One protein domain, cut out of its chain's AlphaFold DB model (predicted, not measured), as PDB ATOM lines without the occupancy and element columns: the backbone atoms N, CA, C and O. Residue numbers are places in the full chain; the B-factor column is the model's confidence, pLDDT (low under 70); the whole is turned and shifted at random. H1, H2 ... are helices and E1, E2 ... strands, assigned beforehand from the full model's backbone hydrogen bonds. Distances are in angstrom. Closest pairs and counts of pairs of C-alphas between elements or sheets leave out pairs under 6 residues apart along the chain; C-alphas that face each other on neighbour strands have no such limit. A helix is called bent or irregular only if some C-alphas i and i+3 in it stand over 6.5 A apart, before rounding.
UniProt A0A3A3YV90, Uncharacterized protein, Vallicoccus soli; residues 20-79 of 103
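What this domain is: This is residues 20 to 79 of the 103 residues of an uncharacterized protein of Vallicoccus soli (UniProt A0A3A3YV90). A bent strand, E3, is a sheet's spine, with E2 beside its first half, E1 and E4 beside its second, and helix H1 over E2 and E3. E2 E3 E4 make a meander of antiparallel neighbours. The printed part, 60 residues of mixed class, is loose, radius of gyration of the C-alphas 14.3 A, spanning 45 by 26 by 14 A.

How they stand to each other: E1, residues 20 to 22, is antiparallel to E3, residues 41 to 52. E3 forms hairpins with E2, residues 33 to 38, and E4, residues 58 to 62. N 20 and O 51, N 34 and O 45, and N 48 and O 61 are each 2.8 A apart. H1, residues 65 to 77, with every O i to N i+4 pair within hydrogen-bond range, is on the sheet at a height of 9.6 A.

Where its parts are: C-alpha 20 stands at (91.225, 86.086, 95.689), C-alpha 77 at (102.211, 117.202, 116.332); E3 is 33.8 A long.

The domain as a whole: The printed part has no cut; pLDDT is under 70 in residues 24 to 31 and 76 to 79.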
ATOM      1  N   LEU A  20      90.094  86.979  95.877       89.62
ATOM      2  CA  LEU A  20      91.225  86.086  95.689       89.62
ATOM      3  C   LEU A  20      92.495  86.815  96.118       89.62
ATOM      4  O   LEU A  20      92.806  87.880  95.582       89.62
ATOM      5  N   ALA A  21      93.221  86.258  97.087       87.12
ATOM      6  CA  ALA A  21      94.522  86.786  97.481       87.12
ATOM      7  C   ALA A  21      95.515  86.654  96.319       87.12
ATOM      8  O   ALA A  21      95.585  85.615  95.662       87.12
ATOM      9  N   GLY A  22      96.290  87.703  96.075       79.94
ATOM     10  CA  GLY A  22      97.267  87.742  95.000       79.94
ATOM     11  C   GLY A  22      98.436  88.661  95.323       79.94
ATOM     12  O   GLY A  22      98.490  89.325  96.356       79.94
ATOM     13  N   SER A  23      99.394  88.708  94.408       71.69
ATOM     14  CA  SER A  23     100.476  89.687  94.437       71.69
ATOM     15  C   SER A  23     100.483  90.447  93.116       71.69
ATOM     16  O   SER A  23     100.188  89.878  92.066       71.69
ATOM     17  N   MET A  24     100.792  91.743  93.158       69.75
ATOM     18  CA  MET A  24     101.110  92.480  91.936       69.75
ATOM     19  C   MET A  24     102.597  92.304  91.667       69.75
ATOM     20  O   MET A  24     103.424  92.898  92.352       69.75
ATOM     21  N   ALA A  25     102.946  91.487  90.684       64.62
ATOM     22  CA  ALA A  25     104.314  91.405  90.209       64.62
ATOM     23  C   ALA A  25     104.513  92.436  89.093       64.62
ATOM     24  O   ALA A  25     103.970  92.290  88.000       64.62
ATOM     25  N   VAL A  26     105.320  93.469  89.337       59.44
ATOM     26  CA  VAL A  26     106.019  94.136  88.233       59.44
ATOM     27  C   VAL A  26     107.272  93.304  88.025       59.44
ATOM     28  O   VAL A  26     108.097  93.248  88.935       59.44
ATOM     29  N   ALA A  27     107.394  92.630  86.877       51.28
ATOM     30  CA  ALA A  27     108.343  91.538  86.601       51.28
ATOM     31  C   ALA A  27     109.843  91.821  86.882       51.28
ATOM     32  O   ALA A  27     110.672  90.940  86.689       51.28
ATOM     33  N   VAL A  28     110.204  93.025  87.338       54.44
ATOM     34  CA  VAL A  28     111.582  93.492  87.537       54.44
ATOM     35  C   VAL A  28     111.819  94.183  88.900       54.44
ATOM     36  O   VAL A  28     112.966  94.299  89.314       54.44
ATOM     37  N   LEU A  29     110.789  94.640  89.635       58.81
ATOM     38  CA  LEU A  29     110.963  95.644  90.715       58.81
ATOM     39  C   LEU A  29     110.606  95.190  92.149       58.81
ATOM     40  O   LEU A  29     110.691  95.991  93.081       58.81
ATOM     41  N   GLY A  30     110.272  93.915  92.361       65.06
ATOM     42  CA  GLY A  30     109.952  93.376  93.691       65.06
ATOM     43  C   GLY A  30     108.524  93.684  94.162       65.06
ATOM     44  O   GLY A  30     107.653  94.016  93.359       65.06
ATOM     45  N   SER A  31     108.267  93.513  95.465       68.69
ATOM     46  CA  SER A  31     106.932  93.687  96.054       68.69
ATOM     47  C   SER A  31     106.409  95.118  95.867       68.69
ATOM     48  O   SER A  31     107.156  96.076  96.095       68.69
ATOM     49  N   PRO A  32     105.126  95.298  95.509       77.44
ATOM     50  CA  PRO A  32     104.528  96.616  95.343       77.44
ATOM     51  C   PRO A  32     104.555  97.379  96.673       77.44
ATOM     52  O   PRO A  32     104.337  96.812  97.749       77.44
ATOM     53  N   ARG A  33     104.824  98.687  96.604       84.44
ATOM     54  CA  ARG A  33     104.893  99.572  97.773       84.44
ATOM     55  C   ARG A  33     103.930 100.738  97.631       84.44
ATOM     56  O   ARG A  33     103.862 101.377  96.586       84.44
ATOM     57  N   PHE A  34     103.225 101.044  98.712       83.75
ATOM     58  CA  PHE A  34     102.476 102.280  98.863       83.75
ATOM     59  C   PHE A  34     103.382 103.326  99.508       83.75
ATOM     60  O   PHE A  34     103.873 103.118 100.620       83.75
ATOM     61  N   VAL A  35     103.601 104.441  98.815       86.94
ATOM     62  CA  VAL A  35     104.429 105.552  99.292       86.94
ATOM     63  C   VAL A  35     103.532 106.739  99.600       86.94
ATOM     64  O   VAL A  35     102.709 107.141  98.781       86.94
ATOM     65  N   VAL A  36     103.701 107.318 100.784       83.88
ATOM     66  CA  VAL A  36     103.014 108.540 101.195       83.88
ATOM     67  C   VAL A  36     104.028 109.573 101.652       83.88
ATOM     68  O   VAL A  36     104.932 109.282 102.436       83.88
ATOM     69  N   ARG A  37     103.859 110.809 101.184       85.81
ATOM     70  CA  ARG A  37     104.635 111.946 101.667       85.81
ATOM     71  C   ARG A  37     103.917 112.593 102.845       85.81
ATOM     72  O   ARG A  37     102.751 112.974 102.744       85.81
ATOM     73  N   VAL A  38     104.617 112.726 103.965       82.94
ATOM     74  CA  VAL A  38     104.127 113.384 105.172       82.94
ATOM     75  C   VAL A  38     105.084 114.521 105.533       82.94
ATOM     76  O   VAL A  38     106.179 114.300 106.047       82.94
ATOM     77  N   GLY A  39     104.683 115.760 105.235       81.00
ATOM     78  CA  GLY A  39     105.583 116.912 105.327       81.00
ATOM     79  C   GLY A  39     106.719 116.793 104.306       81.00
ATOM     80  O   GLY A  39     106.458 116.719 103.108       81.00
ATOM     81  N   THR A  40     107.963 116.751 104.784       80.75
ATOM     82  CA  THR A  40     109.173 116.551 103.966       80.75
ATOM     83  C   THR A  40     109.643 115.097 103.914       80.75
ATOM     84  O   THR A  40     110.611 114.797 103.226       80.75
ATOM     85  N   THR A  41     108.993 114.190 104.649       77.56
ATOM     86  CA  THR A  41     109.412 112.787 104.755       77.56
ATOM     87  C   THR A  41     108.561 111.903 103.855       77.56
ATOM     88  O   THR A  41     107.338 112.049 103.811       77.56
ATOM     89  N   GLU A  42     109.194 110.960 103.166       87.19
ATOM     90  CA  GLU A  42     108.503 109.887 102.454       87.19
ATOM     91  C   GLU A  42     108.494 108.620 103.298       87.19
ATOM     92  O   GLU A  42     109.507 108.227 103.874       87.19
ATOM     93  N   VAL A  43     107.327 107.991 103.385       86.00
ATOM     94  CA  VAL A  43     107.132 106.742 104.113       86.00
ATOM     95  C   VAL A  43     106.540 105.730 103.153       86.00
ATOM     96  O   VAL A  43     105.478 105.961 102.577       86.00
ATOM     97  N   ALA A  44     107.239 104.613 102.985       85.50
ATOM     98  CA  ALA A  44     106.828 103.511 102.131       85.50
ATOM     99  C   ALA A  44     106.436 102.295 102.977       85.50
ATOM    100  O   ALA A  44     107.037 102.038 104.019       85.50
ATOM    101  N   THR A  45     105.448 101.532 102.518       86.81
ATOM    102  CA  THR A  45     105.077 100.235 103.098       86.81
ATOM    103  C   THR A  45     104.722  99.258 101.986       86.81
ATOM    104  O   THR A  45     104.180  99.660 100.956       86.81
ATOM    105  N   GLU A  46     105.058  97.985 102.161       86.88
ATOM    106  CA  GLU A  46     104.675  96.932 101.216       86.88
ATOM    107  C   GLU A  46     103.164  96.709 101.257       86.88
ATOM    108  O   GLU A  46     102.536  96.871 102.308       86.88
ATOM    109  N   VAL A  47     102.576  96.366 100.112       86.31
ATOM    110  CA  VAL A  47     101.143  96.078 100.012       86.31
ATOM    111  C   VAL A  47     100.897  94.641  99.584       86.31
ATOM    112  O   VAL A  47     101.508  94.146  98.639       86.31
ATOM    113  N   ASP A  48      99.954  93.998 100.259       86.12
ATOM    114  CA  ASP A  48      99.334  92.766  99.792       86.12
ATOM    115  C   ASP A  48      98.149  93.131  98.882       86.12
ATOM    116  O   ASP A  48      97.502  94.171  99.070       86.12
ATOM    117  N   ALA A  49      97.863  92.290  97.887       87.56
ATOM    118  CA  ALA A  49      96.791  92.522  96.924       87.56
ATOM    119  C   ALA A  49      95.710  91.438  97.018       87.56
ATOM    120  O   ALA A  49      95.979  90.276  97.319       87.56
ATOM    121  N   ALA A  50      94.471  91.812  96.723       90.06
ATOM    122  CA  ALA A  50      93.385  90.869  96.499       90.06
ATOM    123  C   ALA A  50      92.517  91.343  95.334       90.06
ATOM    124  O   ALA A  50      92.292  92.542  95.186       90.06
ATOM    125  N   MET A  51      92.016  90.423  94.515       91.38
ATOM    126  CA  MET A  51      91.160  90.734  93.371       91.38
ATOM    127  C   MET A  51      89.845  89.968  93.468       91.38
ATOM    128  O   MET A  51      89.838  88.773  93.748       91.38
ATOM    129  N   CYS A  52      88.724  90.636  93.219       93.62
ATOM    130  CA  CYS A  52      87.443  89.962  93.081       93.62
ATOM    131  C   CYS A  52      87.398  89.197  91.757       93.62
ATOM    132  O   CYS A  52      87.555  89.804  90.698       93.62
ATOM    133  N   GLY A  53      87.140  87.890  91.822       91.56
ATOM    134  CA  GLY A  53      87.013  87.050  90.627       91.56
ATOM    135  C   GLY A  53      85.798  87.387  89.755       91.56
ATOM    136  O   GLY A  53      85.817  87.104  88.565       91.56
ATOM    137  N   GLU A  54      84.776  88.029  90.330       94.25
ATOM    138  CA  GLU A  54      83.505  88.309  89.648       94.25
ATOM    139  C   GLU A  54      83.504  89.666  88.934       94.25
ATOM    140  O   GLU A  54      83.209  89.760  87.748       94.25
ATOM    141  N   CYS A  55      83.824  90.747  89.656       94.50
ATOM    142  CA  CYS A  55      83.720  92.114  89.126       94.50
ATOM    143  C   CYS A  55      85.073  92.783  88.846       94.50
ATOM    144  O   CYS A  55      85.107  93.941  88.435       94.50
ATOM    145  N   GLY A  56      86.189  92.097  89.114       92.00
ATOM    146  CA  GLY A  56      87.537  92.612  88.863       92.00
ATOM    147  C   GLY A  56      88.019  93.696  89.834       92.00
ATOM    148  O   GLY A  56      89.097  94.249  89.630       92.00
ATOM    149  N   LEU A  57      87.269  94.014  90.897       93.38
ATOM    150  CA  LEU A  57      87.715  94.974  91.911       93.38
ATOM    151  C   LEU A  57      89.023  94.506  92.558       93.38
ATOM    152  O   LEU A  57      89.092  93.396  93.083       93.38
ATOM    153  N   VAL A  58      90.028  95.381  92.588       90.31
ATOM    154  CA  VAL A  58      91.315  95.122  93.239       90.31
ATOM    155  C   VAL A  58      91.417  95.914  94.539       90.31
ATOM    156  O   VAL A  58      91.210  97.126  94.558       90.31
ATOM    157  N   GLN A  59      91.760  95.234  95.630       89.38
ATOM    158  CA  GLN A  59      92.096  95.840  96.914       89.38
ATOM    159  C   GLN A  59      93.585  95.727  97.190       89.38
ATOM    160  O   GLN A  59      94.196  94.682  96.973       89.38
ATOM    161  N   LEU A  60      94.139  96.805  97.737       87.38
ATOM    162  CA  LEU A  60      95.502  96.864  98.237       87.38
ATOM    163  C   LEU A  60      95.465  97.128  99.735       87.38
ATOM    164  O   LEU A  60      94.793  98.056 100.193       87.38
ATOM    165  N   ARG A  61      96.206  96.332 100.503       86.62
ATOM    166  CA  ARG A  61      96.323  96.493 101.950       86.62
ATOM    167  C   ARG A  61      97.787  96.614 102.331       86.62
ATOM    168  O   ARG A  61      98.574  95.721 102.056       86.62
ATOM    169  N   GLY A  62      98.146  97.717 102.986       87.38
ATOM    170  CA  GLY A  62      99.489  97.877 103.542       87.38
ATOM    171  C   GLY A  62      99.762  96.820 104.607       87.38
ATOM    172  O   GLY A  62      98.959  96.678 105.535       87.38
ATOM    173  N   ARG A  63     100.887  96.114 104.480       85.31
ATOM    174  CA  ARG A  63     101.335  95.082 105.422       85.31
ATOM    175  C   ARG A  63     101.666  95.690 106.782       85.31
ATOM    176  O   ARG A  63     101.224  95.188 107.810       85.31
ATOM    177  N   ASP A  64     102.371  96.822 106.777       84.75
ATOM    178  CA  ASP A  64     102.601  97.626 107.975       84.75
ATOM    179  C   ASP A  64     102.007  99.036 107.828       84.75
ATOM    180  O   ASP A  64     102.671  99.966 107.351       84.75
ATOM    181  N   PRO A  65     100.744  99.236 108.242       85.69
ATOM    182  CA  PRO A  65     100.131 100.556 108.268       85.69
ATOM    183  C   PRO A  65     100.559 101.390 109.490       85.69
ATOM    184  O   PRO A  65     100.184 102.564 109.578       85.69
ATOM    185  N   ALA A  66     101.297 100.830 110.460       88.19
ATOM    186  CA  ALA A  66     101.699 101.555 111.663       88.19
ATOM    187  C   ALA A  66     102.709 102.658 111.340       88.19
ATOM    188  O   ALA A  66     102.521 103.780 111.806       88.19
ATOM    189  N   ALA A  67     103.696 102.386 110.480       81.38
ATOM    190  CA  ALA A  67     104.668 103.383 110.028       81.38
ATOM    191  C   ALA A  67     103.988 104.634 109.441       81.38
ATOM    192  O   ALA A  67     104.271 105.764 109.849       81.38
ATOM    193  N   VAL A  68     102.997 104.436 108.563       83.62
ATOM    194  CA  VAL A  68     102.210 105.525 107.965       83.62
ATOM    195  C   VAL A  68     101.403 106.287 109.023       83.62
ATOM    196  O   VAL A  68     101.389 107.520 109.024       83.62
ATOM    197  N   ARG A  69     100.742 105.586 109.958       86.56
ATOM    198  CA  ARG A  69      99.990 106.240 111.046       86.56
ATOM    199  C   ARG A  69     100.897 107.069 111.951       86.56
ATOM    200  O   ARG A  69     100.530 108.193 112.296       86.56
ATOM    201  N   THR A  70     102.054 106.536 112.327       85.56
ATOM    202  CA  THR A  70     103.040 107.214 113.176       85.56
ATOM    203  C   THR A  70     103.567 108.467 112.493       85.56
ATOM    204  O   THR A  70     103.530 109.540 113.092       85.56
ATOM    205  N   ALA A  71     103.946 108.371 111.217       82.62
ATOM    206  CA  ALA A  71     104.401 109.521 110.442       82.62
ATOM    207  C   ALA A  71     103.331 110.619 110.357       82.62
ATOM    208  O   ALA A  71     103.613 111.786 110.630       82.62
ATOM    209  N   ARG A  72     102.070 110.250 110.077       83.12
ATOM    210  CA  ARG A  72     100.949 111.207 110.068       83.12
ATOM    211  C   ARG A  72     100.732 111.876 111.425       83.12
ATOM    212  O   ARG A  72     100.494 113.082 111.464       83.12
ATOM    213  N   ARG A  73     100.822 111.126 112.530       83.88
ATOM    214  CA  ARG A  73     100.716 111.687 113.887       83.88
ATOM    215  C   ARG A  73     101.855 112.661 114.181       83.88
ATOM    216  O   ARG A  73     101.580 113.768 114.628       83.88
ATOM    217  N   ALA A  74     103.099 112.292 113.879       76.75
ATOM    218  CA  ALA A  74     104.266 113.150 114.089       76.75
ATOM    219  C   ALA A  74     104.156 114.477 113.318       76.75
ATOM    220  O   ALA A  74     104.390 115.545 113.879       76.75
ATOM    221  N   ALA A  75     103.700 114.435 112.065       73.44
ATOM    222  CA  ALA A  75     103.489 115.648 111.279       73.44
ATOM    223  C   ALA A  75     102.329 116.523 111.786       73.44
ATOM    224  O   ALA A  75     102.383 117.744 111.652       73.44
ATOM    225  N   GLY A  76     101.292 115.924 112.383       67.00
ATOM    226  CA  GLY A  76     100.232 116.666 113.074       67.00
ATOM    227  C   GLY A  76     100.728 117.340 114.358       67.00
ATOM    228  O   GLY A  76     100.399 118.496 114.616       67.00
ATOM    229  N   LEU A  77     101.586 116.657 115.122       57.41
ATOM    230  CA  LEU A  77     102.211 117.202 116.332       57.41
ATOM    231  C   LEU A  77     103.174 118.358 116.020       57.41
ATOM    232  O   LEU A  77     103.180 119.339 116.754       57.41
ATOM    233  N   GLY A  78     103.898 118.316 114.895       53.31
ATOM    234  CA  GLY A  78     104.761 119.420 114.444       53.31
ATOM    235  C   GLY A  78     104.022 120.719 114.081       53.31
ATOM    236  O   GLY A  78     104.648 121.770 113.986       53.31
ATOM    237  N   ARG A  79     102.693 120.671 113.899       55.31
ATOM    238  CA  ARG A  79     101.834 121.858 113.701       55.31
ATOM    239  C   ARG A  79     101.229 122.390 114.994       55.31
ATOM    240  O   ARG A  79     100.612 123.451 114.983       55.31
TER     241      ARG A  79